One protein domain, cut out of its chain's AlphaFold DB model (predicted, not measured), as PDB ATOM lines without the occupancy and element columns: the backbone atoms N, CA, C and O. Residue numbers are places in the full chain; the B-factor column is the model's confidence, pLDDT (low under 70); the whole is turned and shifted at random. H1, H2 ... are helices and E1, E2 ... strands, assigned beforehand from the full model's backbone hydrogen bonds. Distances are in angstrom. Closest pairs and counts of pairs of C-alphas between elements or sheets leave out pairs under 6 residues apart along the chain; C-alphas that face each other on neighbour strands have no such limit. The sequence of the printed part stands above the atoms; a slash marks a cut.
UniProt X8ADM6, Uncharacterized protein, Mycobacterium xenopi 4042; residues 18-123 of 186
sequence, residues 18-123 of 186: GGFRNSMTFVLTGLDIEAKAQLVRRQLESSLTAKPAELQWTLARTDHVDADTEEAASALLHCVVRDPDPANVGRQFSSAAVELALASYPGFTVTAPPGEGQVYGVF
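Overview. This is residues 18 to 123 of the 186 residues of an uncharacterized protein of Mycobacterium xenopi 4042 (UniProt X8ADM6). A strongly twisted sheet of four strands has two longer helices, H1 and H3, over one face, and its other face is bare of named helices. The long loop of residues 61 to 74 extends the E2 and E3 hairpin at one end, while E4 pairs with the opposite end of E1. The 106 printed residues hold three named helices and four named strands, E1 H1 E2 E3 H2 H3 E4, in a mixed class; the sheet order is E2 E3 E1 E4, antiparallel. The whole is compact, with a radius of gyration of the C-alphas of 14.3 A and spans of 44 by 32 by 21 A.

Along the chain. E1, residues 18 to 28, begins at C-alpha 18 (381.374, 326.559, 334.842) and is 30.7 A long. H1, residues 33 to 47, measures 21.0 A. E2 is residues 54 to 60 and E3 residues 75 to 83, 26.7 A. H2 is residues 86 to 89, and H3, residues 91 to 104, measures 19.5 A. E4, residues 118 to 123, ends at C-alpha 123 (377.176, 329.439, 342.242).

Arrangement. N 24 and O 79 of E1 and E3 are 2.9 A apart, N 56 and O 80 of E2 and E3 2.8 A, and N 21 and O 118 of E1 and E4 2.8 A, within hydrogen-bond range. H1 runs along E3 at a height over the sheet of 9.2 A; H3 runs along E1 at 10.5 A on the same face, giving two layers, helices on one face of a sheet. H1 and H3 touch, closest at the C-alphas of Ser 47 and Ala 96, 6.3 A, at a steep tilt of 48 degrees, opposite ways. H2, on that face too, is only just over E1, with 3 of its C-alphas there. E1, H1, E2 and E3, H2 H3, E4 are split strand-helix-strand units, each with another strand between its two strands and a right-handed crossover. In H1 and H3 every O i to N i+4 pair is within hydrogen-bond range; H2 is too short for one.

Size, cuts and confidence. The C-alphas of Asp 66 and Asp 85, the two farthest apart, are 44.1 A apart. The printed part has no cut. The links E2 to E3 and H3 to E4 are long. Residues 104 to 108 have pLDDT under 70.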
ATOM      1  N   GLY A  18     381.442 328.021 334.830       89.38
ATOM      2  CA  GLY A  18     381.374 326.559 334.842       89.38
ATOM      3  C   GLY A  18     381.802 325.893 333.538       89.38
ATOM      4  O   GLY A  18     381.950 324.677 333.513       89.38
ATOM      5  N   GLY A  19     381.982 326.677 332.473       94.25
ATOM      6  CA  GLY A  19     382.222 326.207 331.113       94.25
ATOM      7  C   GLY A  19     381.087 326.616 330.181       94.25
ATOM      8  O   GLY A  19     380.403 327.622 330.409       94.25
ATOM      9  N   PHE A  20     380.884 325.819 329.140       95.44
ATOM     10  CA  PHE A  20     379.904 326.046 328.088       95.44
ATOM     11  C   PHE A  20     378.823 324.972 328.136       95.44
ATOM     12  O   PHE A  20     379.087 323.806 328.424       95.44
ATOM     13  N   ARG A  21     377.583 325.368 327.860       94.69
ATOM     14  CA  ARG A  21     376.408 324.502 327.829       94.69
ATOM     15  C   ARG A  21     375.676 324.672 326.510       94.69
ATOM     16  O   ARG A  21     375.426 325.796 326.086       94.69
ATOM     17  N   ASN A  22     375.234 323.563 325.935       94.50
ATOM     18  CA  ASN A  22     374.296 323.565 324.821       94.50
ATOM     19  C   ASN A  22     373.162 322.565 325.081       94.50
ATOM     20  O   ASN A  22     373.258 321.706 325.964       94.50
ATOM     21  N   SER A  23     372.061 322.702 324.355       93.19
ATOM     22  CA  SER A  23     370.946 321.773 324.442       93.19
ATOM     23  C   SER A  23     370.195 321.642 323.132       93.19
ATOM     24  O   SER A  23     369.974 322.631 322.441       93.19
ATOM     25  N   MET A  24     369.715 320.432 322.863       91.06
ATOM     26  CA  MET A  24     368.855 320.122 321.729       91.06
ATOM     27  C   MET A  24     367.628 319.349 322.209       91.06
ATOM     28  O   MET A  24     367.739 318.470 323.065       91.06
ATOM     29  N   THR A  25     366.461 319.671 321.654       92.31
ATOM     30  CA  THR A  25     365.210 318.960 321.936       92.31
ATOM     31  C   THR A  25     364.725 318.278 320.670       92.31
ATOM     32  O   THR A  25     364.469 318.941 319.668       92.31
ATOM     33  N   PHE A  26     364.576 316.960 320.745       89.62
ATOM     34  CA  PHE A  26     364.033 316.121 319.688       89.62
ATOM     35  C   PHE A  26     362.567 315.825 319.996       89.62
ATOM     36  O   PHE A  26     362.255 315.312 321.075       89.62
ATOM     37  N   VAL A  27     361.672 316.144 319.063       90.88
ATOM     38  CA  VAL A  27     360.257 315.774 319.167       90.88
ATOM     39  C   VAL A  27     360.091 314.356 318.632       90.88
ATOM     40  O   VAL A  27     360.517 314.053 317.516       90.88
ATOM     41  N   LEU A  28     359.519 313.473 319.446       90.25
ATOM     42  CA  LEU A  28     359.295 312.067 319.130       90.25
ATOM     43  C   LEU A  28     357.791 311.811 319.037       90.25
ATOM     44  O   LEU A  28     357.081 311.954 320.026       90.25
ATOM     45  N   THR A  29     357.322 311.399 317.866       87.12
ATOM     46  CA  THR A  29     355.921 311.037 317.610       87.12
ATOM     47  C   THR A  29     355.749 309.523 317.484       87.12
ATOM     48  O   THR A  29     356.713 308.786 317.235       87.12
ATOM     49  N   GLY A  30     354.510 309.040 317.583       83.62
ATOM     50  CA  GLY A  30     354.137 307.651 317.306       83.62
ATOM     51  C   GLY A  30     354.325 306.690 318.485       83.62
ATOM     52  O   GLY A  30     354.490 307.104 319.624       83.62
ATOM     53  N   LEU A  31     354.272 305.386 318.203       81.75
ATOM     54  CA  LEU A  31     354.067 304.356 319.234       81.75
ATOM     55  C   LEU A  31     355.335 304.005 320.034       81.75
ATOM     56  O   LEU A  31     355.285 303.874 321.254       81.75
ATOM     57  N   ASP A  32     356.487 303.882 319.367       88.88
ATOM     58  CA  ASP A  32     357.718 303.356 319.978       88.88
ATOM     59  C   ASP A  32     358.650 304.454 320.528       88.88
ATOM     60  O   ASP A  32     359.833 304.529 320.171       88.88
ATOM     61  N   ILE A  33     358.127 305.332 321.389       90.69
ATOM     62  CA  ILE A  33     358.852 306.506 321.913       90.69
ATOM     63  C   ILE A  33     360.170 306.120 322.596       90.69
ATOM     64  O   ILE A  33     361.217 306.689 322.279       90.69
ATOM     65  N   GLU A  34     360.166 305.134 323.496       92.25
ATOM     66  CA  GLU A  34     361.383 304.668 324.168       92.25
ATOM     67  C   GLU A  34     362.429 304.150 323.181       92.25
ATOM     68  O   GLU A  34     363.614 304.470 323.305       92.25
ATOM     69  N   ALA A  35     362.007 303.349 322.200       91.50
ATOM     70  CA  ALA A  35     362.922 302.758 321.234       91.50
ATOM     71  C   ALA A  35     363.554 303.838 320.347       91.50
ATOM     72  O   ALA A  35     364.772 303.828 320.145       91.50
ATOM     73  N   LYS A  36     362.756 304.814 319.896       90.06
ATOM     74  CA  LYS A  36     363.234 305.989 319.153       90.06
ATOM     75  C   LYS A  36     364.189 306.828 319.992       90.06
ATOM     76  O   LYS A  36     365.261 307.188 319.512       90.06
ATOM     77  N   ALA A  37     363.868 307.063 321.263       92.56
ATOM     78  CA  ALA A  37     364.754 307.795 322.160       92.56
ATOM     79  C   ALA A  37     366.108 307.090 322.317       92.56
ATOM     80  O   ALA A  37     367.150 307.738 322.272       92.56
ATOM     81  N   GLN A  38     366.115 305.763 322.457       93.44
ATOM     82  CA  GLN A  38     367.355 304.989 322.536       93.44
ATOM     83  C   GLN A  38     368.132 304.974 321.216       93.44
ATOM     84  O   GLN A  38     369.361 304.989 321.234       93.44
ATOM     85  N   LEU A  39     367.437 304.955 320.079       91.06
ATOM     86  CA  LEU A  39     368.062 305.057 318.764       91.06
ATOM     87  C   LEU A  39     368.787 306.400 318.601       91.06
ATOM     88  O   LEU A  39     369.983 306.400 318.318       91.06
ATOM     89  N   VAL A  40     368.097 307.511 318.881       90.81
ATOM     90  CA  VAL A  40     368.665 308.869 318.811       90.81
ATOM     91  C   VAL A  40     369.876 309.004 319.731       90.81
ATOM     92  O   VAL A  40     370.913 309.492 319.293       90.81
ATOM     93  N   ARG A  41     369.785 308.519 320.978       92.94
ATOM     94  CA  ARG A  41     370.909 308.542 321.932       92.94
ATOM     95  C   ARG A  41     372.145 307.852 321.372       92.94
ATOM     96  O   ARG A  41     373.203 308.465 321.305       92.94
ATOM     97  N   ARG A  42     371.997 306.597 320.927       92.75
ATOM     98  CA  ARG A  42     373.115 305.807 320.392       92.75
ATOM     99  C   ARG A  42     373.743 306.467 319.174       92.75
ATOM    100  O   ARG A  42     374.963 306.523 319.079       92.75
ATOM    101  N   GLN A  43     372.922 306.946 318.248       91.12
ATOM    102  CA  GLN A  43     373.433 307.532 317.018       91.12
ATOM    103  C   GLN A  43     374.113 308.876 317.271       91.12
ATOM    104  O   GLN A  43     375.214 309.079 316.764       91.12
ATOM    105  N   LEU A  44     373.521 309.745 318.101       90.69
ATOM    106  CA  LEU A  44     374.147 311.019 318.447       90.69
ATOM    107  C   LEU A  44     375.486 310.766 319.132       90.69
ATOM    108  O   LEU A  44     376.502 311.256 318.657       90.69
ATOM    109  N   GLU A  45     375.516 309.924 320.165       91.81
ATOM    110  CA  GLU A  45     376.751 309.578 320.877       91.81
ATOM    111  C   GLU A  45     377.823 308.978 319.958       91.81
ATOM    112  O   GLU A  45     378.997 309.296 320.122       91.81
ATOM    113  N   SER A  46     377.436 308.172 318.963       90.62
ATOM    114  CA  SER A  46     378.374 307.617 317.976       90.62
ATOM    115  C   SER A  46     378.887 308.635 316.952       90.62
ATOM    116  O   SER A  46     379.948 308.429 316.370       90.62
ATOM    117  N   SER A  47     378.139 309.717 316.719       88.56
ATOM    118  CA  SER A  47     378.491 310.765 315.753       88.56
ATOM    119  C   SER A  47     379.393 311.854 316.339       88.56
ATOM    120  O   SER A  47     380.033 312.591 315.593       88.56
ATOM    121  N   LEU A  48     379.466 311.960 317.671       89.00
ATOM    122  CA  LEU A  48     380.303 312.955 318.334       89.00
ATOM    123  C   LEU A  48     381.784 312.605 318.166       89.00
ATOM    124  O   LEU A  48     382.247 311.554 318.601       89.00
ATOM    125  N   THR A  49     382.546 313.524 317.573       85.19
ATOM    126  CA  THR A  49     384.000 313.370 317.399       85.19
ATOM    127  C   THR A  49     384.755 313.462 318.728       85.19
ATOM    128  O   THR A  49     385.783 312.811 318.903       85.19
ATOM    129  N   ALA A  50     384.229 314.233 319.680       86.88
ATOM    130  CA  ALA A  50     384.730 314.336 321.043       86.88
ATOM    131  C   ALA A  50     383.580 314.135 322.031       86.88
ATOM    132  O   ALA A  50     382.477 314.652 321.841       86.88
ATOM    133  N   LYS A  51     383.832 313.371 323.097       88.81
ATOM    134  CA  LYS A  51     382.843 313.154 324.150       88.81
ATOM    135  C   LYS A  51     382.867 314.349 325.112       88.81
ATOM    136  O   LYS A  51     383.908 314.554 325.734       88.81
ATOM    137  N   PRO A  52     381.754 315.089 325.278       92.31
ATOM    138  CA  PRO A  52     381.704 316.188 326.230       92.31
ATOM    139  C   PRO A  52     381.832 315.668 327.667       92.31
ATOM    140  O   PRO A  52     381.449 314.530 327.965       92.31
ATOM    141  N   ALA A  53     382.328 316.519 328.563       93.94
ATOM    142  CA  ALA A  53     382.484 316.223 329.984       93.94
ATOM    143  C   ALA A  53     381.165 315.765 330.625       93.94
ATOM    144  O   ALA A  53     381.153 314.867 331.470       93.94
ATOM    145  N   GLU A  54     380.047 316.346 330.191       94.44
ATOM    146  CA  GLU A  54     378.715 315.965 330.630       94.44
ATOM    147  C   GLU A  54     377.749 315.871 329.446       94.44
ATOM    148  O   GLU A  54     377.606 316.806 328.659       94.44
ATOM    149  N   LEU A  55     377.042 314.743 329.358       95.50
ATOM    150  CA  LEU A  55     375.966 314.492 328.404       95.50
ATOM    151  C   LEU A  55     374.761 313.953 329.175       95.50
ATOM    152  O   LEU A  55     374.798 312.847 329.717       95.50
ATOM    153  N   GLN A  56     373.697 314.744 329.248       96.44
ATOM    154  CA  GLN A  56     372.483 314.416 329.984       96.44
ATOM    155  C   GLN A  56     371.294 314.267 329.048       96.44
ATOM    156  O   GLN A  56     370.982 315.158 328.260       96.44
ATOM    157  N   TRP A  57     370.576 313.161 329.223       96.44
ATOM    158  CA  TRP A  57     369.352 312.868 328.495       96.44
ATOM    159  C   TRP A  57     368.150 312.880 329.428       96.44
ATOM    160  O   TRP A  57     368.151 312.219 330.465       96.44
ATOM    161  N   THR A  58     367.094 313.584 329.033       97.19
ATOM    162  CA  THR A  58     365.801 313.571 329.725       97.19
ATOM    163  C   THR A  58     364.700 313.304 328.714       97.19
ATOM    164  O   THR A  58     364.560 314.050 327.752       97.19
ATOM    165  N   LEU A  59     363.927 312.237 328.923       95.94
ATOM    166  CA  LEU A  59     362.728 311.953 328.135       95.94
ATOM    167  C   LEU A  59     361.502 312.416 328.924       95.94
ATOM    168  O   LEU A  59     361.236 311.894 330.007       95.94
ATOM    169  N   ALA A  60     360.771 313.381 328.381       94.94
ATOM    170  CA  ALA A  60     359.481 313.817 328.888       94.94
ATOM    171  C   ALA A  60     358.365 313.106 328.106       94.94
ATOM    172  O   ALA A  60     358.187 313.347 326.913       94.94
ATOM    173  N   ARG A  61     357.623 312.223 328.790       93.12
ATOM    174  CA  ARG A  61     356.430 311.532 328.268       93.12
ATOM    175  C   ARG A  61     355.211 312.450 328.367       93.12
ATOM    176  O   ARG A  61     354.386 312.307 329.267       93.12
ATOM    177  N   THR A  62     355.202 313.476 327.524       90.94
ATOM    178  CA  THR A  62     354.089 314.428 327.363       90.94
ATOM    179  C   THR A  62     353.003 313.904 326.431       90.94
ATOM    180  O   THR A  62     351.934 314.495 326.366       90.94
ATOM    181  N   ASP A  63     353.283 312.806 325.732       89.56
ATOM    182  CA  ASP A  63     352.386 312.156 324.793       89.56
ATOM    183  C   ASP A  63     351.167 311.525 325.482       89.56
ATOM    184  O   ASP A  63     351.245 310.967 326.584       89.56
ATOM    185  N   HIS A  64     350.037 311.576 324.783       88.88
ATOM    186  CA  HIS A  64     348.780 310.952 325.165       88.88
ATOM    187  C   HIS A  64     348.323 309.957 324.094       88.88
ATOM    188  O   HIS A  64     348.483 310.182 322.896       88.88
ATOM    189  N   VAL A  65     347.739 308.843 324.543       86.38
ATOM    190  CA  VAL A  65     347.118 307.853 323.650       86.38
ATOM    191  C   VAL A  65     345.902 308.488 322.976       86.38
ATOM    192  O   VAL A  65     345.123 309.151 323.656       86.38
ATOM    193  N   ASP A  66     345.759 308.270 321.665       85.31
ATOM    194  CA  ASP A  66     344.651 308.770 320.837       85.31
ATOM    195  C   ASP A  66     344.417 310.285 320.977       85.31
ATOM    196  O   ASP A  66     343.286 310.751 321.102       85.31
ATOM    197  N   ALA A  67     345.501 311.063 321.000       88.31
ATOM    198  CA  ALA A  67     345.411 312.509 321.131       88.31
ATOM    199  C   ALA A  67     344.782 313.168 319.890       88.31
ATOM    200  O   ALA A  67     345.110 312.831 318.754       88.31
ATOM    201  N   ASP A  68     343.957 314.194 320.115       90.56
ATOM    202  CA  ASP A  68     343.294 314.961 319.048       90.56
ATOM    203  C   ASP A  68     344.263 315.830 318.220       90.56
ATOM    204  O   ASP A  68     343.881 316.397 317.195       90.56
ATOM    205  N   THR A  69     345.514 315.986 318.674       89.62
ATOM    206  CA  THR A  69     346.540 316.802 318.011       89.62
ATOM    207  C   THR A  69     347.901 316.113 318.031       89.62
ATOM    208  O   THR A  69     348.250 315.433 318.994       89.62
ATOM    209  N   GLU A  70     348.708 316.360 316.996       86.75
ATOM    210  CA  GLU A  70     350.083 315.845 316.896       86.75
ATOM    211  C   GLU A  70     350.982 316.327 318.042       86.75
ATOM    212  O   GLU A  70     351.826 315.581 318.534       86.75
ATOM    213  N   GLU A  71     350.785 317.563 318.510       87.44
ATOM    214  CA  GLU A  71     351.527 318.106 319.652       87.44
ATOM    215  C   GLU A  71     351.258 317.286 320.922       87.44
ATOM    216  O   GLU A  71     352.197 316.867 321.598       87.44
ATOM    217  N   ALA A  72     349.990 316.972 321.203       89.56
ATOM    218  CA  ALA A  72     349.601 316.144 322.343       89.56
ATOM    219  C   ALA A  72     349.920 314.646 322.152       89.56
ATOM    220  O   ALA A  72     349.952 313.901 323.129       89.56
ATOM    221  N   ALA A  73     350.193 314.200 320.923       88.69
ATOM    222  CA  ALA A  73     350.682 312.854 320.615       88.69
ATOM    223  C   ALA A  73     352.220 312.728 320.702       88.69
ATOM    224  O   ALA A  73     352.767 311.651 320.453       88.69
ATOM    225  N   SER A  74     352.931 313.817 321.019       90.81
ATOM    226  CA  SER A  74     354.393 313.884 320.962       90.81
ATOM    227  C   SER A  74     355.059 313.873 322.338       90.81
ATOM    228  O   SER A  74     354.632 314.537 323.284       90.81
ATOM    229  N   ALA A  75     356.188 313.172 322.423       92.81
ATOM    230  CA  ALA A  75     357.116 313.210 323.546       92.81
ATOM    231  C   ALA A  75     358.336 314.083 323.221       92.81
ATOM    232  O   ALA A  75     358.734 314.216 322.061       92.81
ATOM    233  N   LEU A  76     358.983 314.633 324.250       93.75
ATOM    234  CA  LEU A  76     360.185 315.456 324.091       93.75
ATOM    235  C   LEU A  76     361.409 314.746 324.663       93.75
ATOM    236  O   LEU A  76     361.455 314.396 325.845       93.75
ATOM    237  N   LEU A  77     362.434 314.560 323.836       93.50
ATOM    238  CA  LEU A  77     363.741 314.087 324.269       93.50
ATOM    239  C   LEU A  77     364.720 315.258 324.307       93.50
ATOM    240  O   LEU A  77     365.139 315.775 323.275       93.50
ATOM    241  N   HIS A  78     365.127 315.640 325.510       94.69
ATOM    242  CA  HIS A  78     366.105 316.692 325.739       94.69
ATOM    243  C   HIS A  78     367.505 316.104 325.882       94.69
ATOM    244  O   HIS A  78     367.733 315.207 326.698       94.69
ATOM    245  N   CYS A  79     368.441 316.661 325.122       94.12
ATOM    246  CA  CYS A  79     369.872 316.456 325.254       94.12
ATOM    247  C   CYS A  79     370.492 317.743 325.792       94.12
ATOM    248  O   CYS A  79     370.332 318.799 325.181       94.12
ATOM    249  N   VAL A  80     371.181 317.678 326.926       95.00
ATOM    250  CA  VAL A  80     371.955 318.797 327.470       95.00
ATOM    251  C   VAL A  80     373.408 318.372 327.553       95.00
ATOM    252  O   VAL A  80     373.715 317.354 328.171       95.00
ATOM    253  N   VAL A  81     374.292 319.171 326.967       95.06
ATOM    254  CA  VAL A  81     375.740 318.963 327.011       95.06
ATOM    255  C   VAL A  81     376.421 320.086 327.774       95.06
ATOM    256  O   VAL A  81     375.987 321.240 327.695       95.06
ATOM    257  N   ARG A  82     377.477 319.751 328.518       95.25
ATOM    258  CA  ARG A  82     378.359 320.721 329.177       95.25
ATOM    259  C   ARG A  82     379.812 320.308 329.006       95.25
ATOM    260  O   ARG A  82     380.132 319.128 329.130       95.25
ATOM    261  N   ASP A  83     380.670 321.285 328.747       94.94
ATOM    262  CA  ASP A  83     382.108 321.071 328.610       94.94
ATOM    263  C   ASP A  83     382.887 322.363 328.917       94.94
ATOM    264  O   ASP A  83     382.374 323.457 328.654       94.94
ATOM    265  N   PRO A  84     384.103 322.286 329.489       92.50
ATOM    266  CA  PRO A  84     384.980 323.450 329.605       92.50
ATOM    267  C   PRO A  84     385.448 323.995 328.246       92.50
ATOM    268  O   PRO A  84     385.697 325.197 328.150       92.50
ATOM    269  N   ASP A  85     385.561 323.154 327.212       91.50
ATOM    270  CA  ASP A  85     385.931 323.561 325.857       91.50
ATOM    271  C   ASP A  85     384.670 323.903 325.033       91.50
ATOM    272  O   ASP A  85     383.814 323.037 324.807       91.50
ATOM    273  N   PRO A  86     384.531 325.148 324.538       90.75
ATOM    274  CA  PRO A  86     383.382 325.538 323.727       90.75
ATOM    275  C   PRO A  86     383.270 324.742 322.420       90.75
ATOM    276  O   PRO A  86     382.161 324.587 321.909       90.75
ATOM    277  N   ALA A  87     384.372 324.214 321.877       90.12
ATOM    278  CA  ALA A  87     384.356 323.460 320.625       90.12
ATOM    279  C   ALA A  87     383.568 322.144 320.741       90.12
ATOM    280  O   ALA A  87     382.892 321.753 319.787       90.12
ATOM    281  N   ASN A  88     383.592 321.509 321.920       90.69
ATOM    282  CA  ASN A  88     382.922 320.231 322.184       90.69
ATOM    283  C   ASN A  88     381.393 320.360 322.281       90.69
ATOM    284  O   ASN A  88     380.672 319.387 322.061       90.69
ATOM    285  N   VAL A  89     380.883 321.551 322.613       91.50
ATOM    286  CA  VAL A  89     379.442 321.812 322.795       91.50
ATOM    287  C   VAL A  89     378.870 322.833 321.814       91.50
ATOM    288  O   VAL A  89     377.667 323.073 321.824       91.50
ATOM    289  N   GLY A  90     379.705 323.452 320.984       87.62
ATOM    290  CA  GLY A  90     379.291 324.404 319.957       87.62
ATOM    291  C   GLY A  90     378.833 323.721 318.673       87.62
ATOM    292  O   GLY A  90     378.226 322.645 318.689       87.62
ATOM    293  N   ARG A  91     379.164 324.341 317.539       86.81
ATOM    294  CA  ARG A  91     378.758 323.896 316.198       86.81
ATOM    295  C   ARG A  91     378.902 322.397 315.921       86.81
ATOM    296  O   ARG A  91     378.031 321.843 315.267       86.81
ATOM    297  N   GLN A  92     379.961 321.731 316.392       85.31
ATOM    298  CA  GLN A  92     380.166 320.297 316.126       85.31
ATOM    299  C   GLN A  92     379.020 319.438 316.682       85.31
ATOM    300  O   GLN A  92     378.469 318.604 315.966       85.31
ATOM    301  N   PHE A  93     378.617 319.694 317.929       90.12
ATOM    302  CA  PHE A  93     377.486 319.022 318.564       90.12
ATOM    303  C   PHE A  93     376.175 319.324 317.829       90.12
ATOM    304  O   PHE A  93     375.409 318.414 317.505       90.12
ATOM    305  N   SER A  94     375.919 320.601 317.538       88.38
ATOM    306  CA  SER A  94     374.667 321.013 316.906       88.38
ATOM    307  C   SER A  94     374.534 320.514 315.466       88.38
ATOM    308  O   SER A  94     373.449 320.087 315.082       88.38
ATOM    309  N   SER A  95     375.619 320.507 314.683       88.12
ATOM    310  CA  SER A  95     375.634 319.925 313.335       88.12
ATOM    311  C   SER A  95     375.333 318.432 313.376       88.12
ATOM    312  O   SER A  95     374.431 317.989 312.673       88.12
ATOM    313  N   ALA A  96     376.007 317.676 314.249       87.38
ATOM    314  CA  ALA A  96     375.771 316.241 314.391       87.38
ATOM    315  C   ALA A  96     374.308 315.936 314.754       87.38
ATOM    316  O   ALA A  96     373.691 315.036 314.185       87.38
ATOM    317  N   ALA A  97     373.716 316.727 315.654       85.62
ATOM    318  CA  ALA A  97     372.316 316.586 316.031       85.62
ATOM    319  C   ALA A  97     371.344 316.889 314.879       85.62
ATOM    320  O   ALA A  97     370.356 316.171 314.731       85.62
ATOM    321  N   VAL A  98     371.616 317.913 314.060       85.31
ATOM    322  CA  VAL A  98     370.799 318.263 312.881       85.31
ATOM    323  C   VAL A  98     370.948 317.230 311.761       85.31
ATOM    324  O   VAL A  98     369.952 316.810 311.179       85.31
ATOM    325  N   GLU A  99     372.168 316.795 311.461       85.81
ATOM    326  CA  GLU A  99     372.437 315.785 310.432       85.81
ATOM    327  C   GLU A  99     371.781 314.449 310.788       85.81
ATOM    328  O   GLU A  99     371.093 313.848 309.960       85.81
ATOM    329  N   LEU A 100     371.911 314.026 312.052       82.31
ATOM    330  CA  LEU A 100     371.244 312.839 312.571       82.31
ATOM    331  C   LEU A 100     369.730 312.918 312.390       82.31
ATOM    332  O   LEU A 100     369.078 311.967 311.960       82.31
ATOM    333  N   ALA A 101     369.177 314.062 312.752       74.25
ATOM    334  CA  ALA A 101     367.765 314.340 312.657       74.25
ATOM    335  C   ALA A 101     367.219 314.201 311.229       74.25
ATOM    336  O   ALA A 101     366.181 313.574 311.027       74.25
ATOM    337  N   LEU A 102     367.936 314.735 310.240       78.62
ATOM    338  CA  LEU A 102     367.557 314.638 308.830       78.62
ATOM    339  C   LEU A 102     367.683 313.211 308.279       78.62
ATOM    340  O   LEU A 102     366.971 312.854 307.343       78.62
ATOM    341  N   ALA A 103     368.583 312.402 308.841       77.62
ATOM    342  CA  ALA A 103     368.914 311.082 308.316       77.62
ATOM    343  C   ALA A 103     368.159 309.915 308.976       77.62
ATOM    344  O   ALA A 103     368.145 308.825 308.406       77.62
ATOM    345  N   SER A 104     367.597 310.088 310.179       66.69
ATOM    346  CA  SER A 104     367.375 308.928 311.053       66.69
ATOM    347  C   SER A 104     365.928 308.533 311.332       66.69
ATOM    348  O   SER A 104     365.577 307.378 311.086       66.69
ATOM    349  N   TYR A 105     365.071 309.420 311.855       66.25
ATOM    350  CA  TYR A 105     363.711 309.012 312.233       66.25
ATOM    351  C   TYR A 105     362.628 309.878 311.572       66.25
ATOM    352  O   TYR A 105     362.729 311.104 311.568       66.25
ATOM    353  N   PRO A 106     361.587 309.251 310.988       62.44
ATOM    354  CA  PRO A 106     360.548 309.971 310.263       62.44
ATOM    355  C   PRO A 106     359.795 310.928 311.192       62.44
ATOM    356  O   PRO A 106     359.467 310.567 312.325       62.44
ATOM    357  N   GLY A 107     359.504 312.132 310.687       63.44
ATOM    358  CA  GLY A 107     358.813 313.184 311.436       63.44
ATOM    359  C   GLY A 107     359.736 314.142 312.195       63.44
ATOM    360  O   GLY A 107     359.322 314.692 313.212       63.44
ATOM    361  N   PHE A 108     360.978 314.336 311.736       69.06
ATOM    362  CA  PHE A 108     361.907 315.262 312.379       69.06
ATOM    363  C   PHE A 108     361.345 316.686 312.464       69.06
ATOM    364  O   PHE A 108     361.088 317.344 311.455       69.06
ATOM    365  N   THR A 109     361.237 317.170 313.696       73.00
ATOM    366  CA  THR A 109     361.009 318.571 314.016       73.00
ATOM    367  C   THR A 109     361.767 318.923 315.293       73.00
ATOM    368  O   THR A 109     361.874 318.117 316.224       73.00
ATOM    369  N   VAL A 110     362.344 320.123 315.313       73.75
ATOM    370  CA  VAL A 110     363.066 320.697 316.453       73.75
ATOM    371  C   VAL A 110     362.396 321.979 316.883       73.75
ATOM    372  O   VAL A 110     361.881 322.743 316.073       73.75
ATOM    373  N   THR A 111     362.444 322.234 318.184       81.69
ATOM    374  CA  THR A 111     361.778 323.391 318.787       81.69
ATOM    375  C   THR A 111     362.590 324.682 318.670       81.69
ATOM    376  O   THR A 111     362.098 325.743 319.040       81.69
ATOM    377  N   ALA A 112     363.846 324.604 318.224       80.12
ATOM    378  CA  ALA A 112     364.742 325.746 318.081       80.12
ATOM    379  C   ALA A 112     365.820 325.469 317.017       80.12
ATOM    380  O   ALA A 112     366.194 324.307 316.824       80.12
ATOM    381  N   PRO A 113     366.344 326.512 316.346       80.12
ATOM    382  CA  PRO A 113     367.505 326.365 315.478       80.12
ATOM    383  C   PRO A 113     368.739 325.913 316.280       80.12
ATOM    384  O   PRO A 113     368.842 326.221 317.472       80.12
ATOM    385  N   PRO A 114     369.694 325.210 315.643       81.25
ATOM    386  CA  PRO A 114     370.967 324.869 316.270       81.25
ATOM    387  C   PRO A 114     371.688 326.144 316.734       81.25
ATOM    388  O   PRO A 114     371.885 327.072 315.950       81.25
ATOM    389  N   GLY A 115     372.062 326.189 318.013       81.19
ATOM    390  CA  GLY A 115     372.767 327.315 318.624       81.19
ATOM    391  C   GLY A 115     374.176 326.943 319.076       81.19
ATOM    392  O   GLY A 115     374.486 325.769 319.257       81.19
ATOM    393  N   GLU A 116     375.024 327.946 319.289       86.06
ATOM    394  CA  GLU A 116     376.354 327.756 319.878       86.06
ATOM    395  C   GLU A 116     376.278 327.502 321.391       86.06
ATOM    396  O   GLU A 116     375.329 327.921 322.066       86.06
ATOM    397  N   GLY A 117     377.324 326.879 321.939       85.25
ATOM    398  CA  GLY A 117     377.476 326.690 323.378       85.25
ATOM    399  C   GLY A 117     377.504 328.024 324.128       85.25
ATOM    400  O   GLY A 117     378.262 328.929 323.787       85.25
ATOM    401  N   GLN A 118     376.682 328.144 325.169       91.50
ATOM    402  CA  GLN A 118     376.560 329.345 325.993       91.50
ATOM    403  C   GLN A 118     377.307 329.180 327.313       91.50
ATOM    404  O   GLN A 118     377.247 328.121 327.940       91.50
ATOM    405  N   VAL A 119     377.973 330.239 327.770       94.00
ATOM    406  CA  VAL A 119     378.637 330.245 329.080       94.00
ATOM    407  C   VAL A 119     377.595 330.082 330.186       94.00
ATOM    408  O   VAL A 119     376.564 330.757 330.175       94.00
ATOM    409  N   TYR A 120     377.865 329.221 331.169       91.88
ATOM    410  CA  TYR A 120     377.043 329.125 332.376       91.88
ATOM    411  C   TYR A 120     377.846 329.426 333.643       91.88
ATOM    412  O   TYR A 120     379.027 329.097 333.755       91.88
ATOM    413  N   GLY A 121     377.187 330.066 334.610       92.62
ATOM    414  CA  GLY A 121     377.751 330.352 335.926       92.62
ATOM    415  C   GLY A 121     377.488 329.220 336.914       92.62
ATOM    416  O   GLY A 121     376.395 328.650 336.942       92.62
ATOM    417  N   VAL A 122     378.479 328.917 337.746       93.19
ATOM    418  CA  VAL A 122     378.346 328.042 338.913       93.19
ATOM    419  C   VAL A 122     378.351 328.918 340.153       93.19
ATOM    420  O   VAL A 122     379.278 329.693 340.378       93.19
ATOM    421  N   PHE A 123     377.298 328.783 340.951       93.62
ATOM    422  CA  PHE A 123     377.176 329.439 342.242       93.62
ATOM    423  C   PHE A 123     377.543 328.457 343.352       93.62
ATOM    424  O   PHE A 123     376.947 327.383 343.465       93.62
TER     425      PHE A 123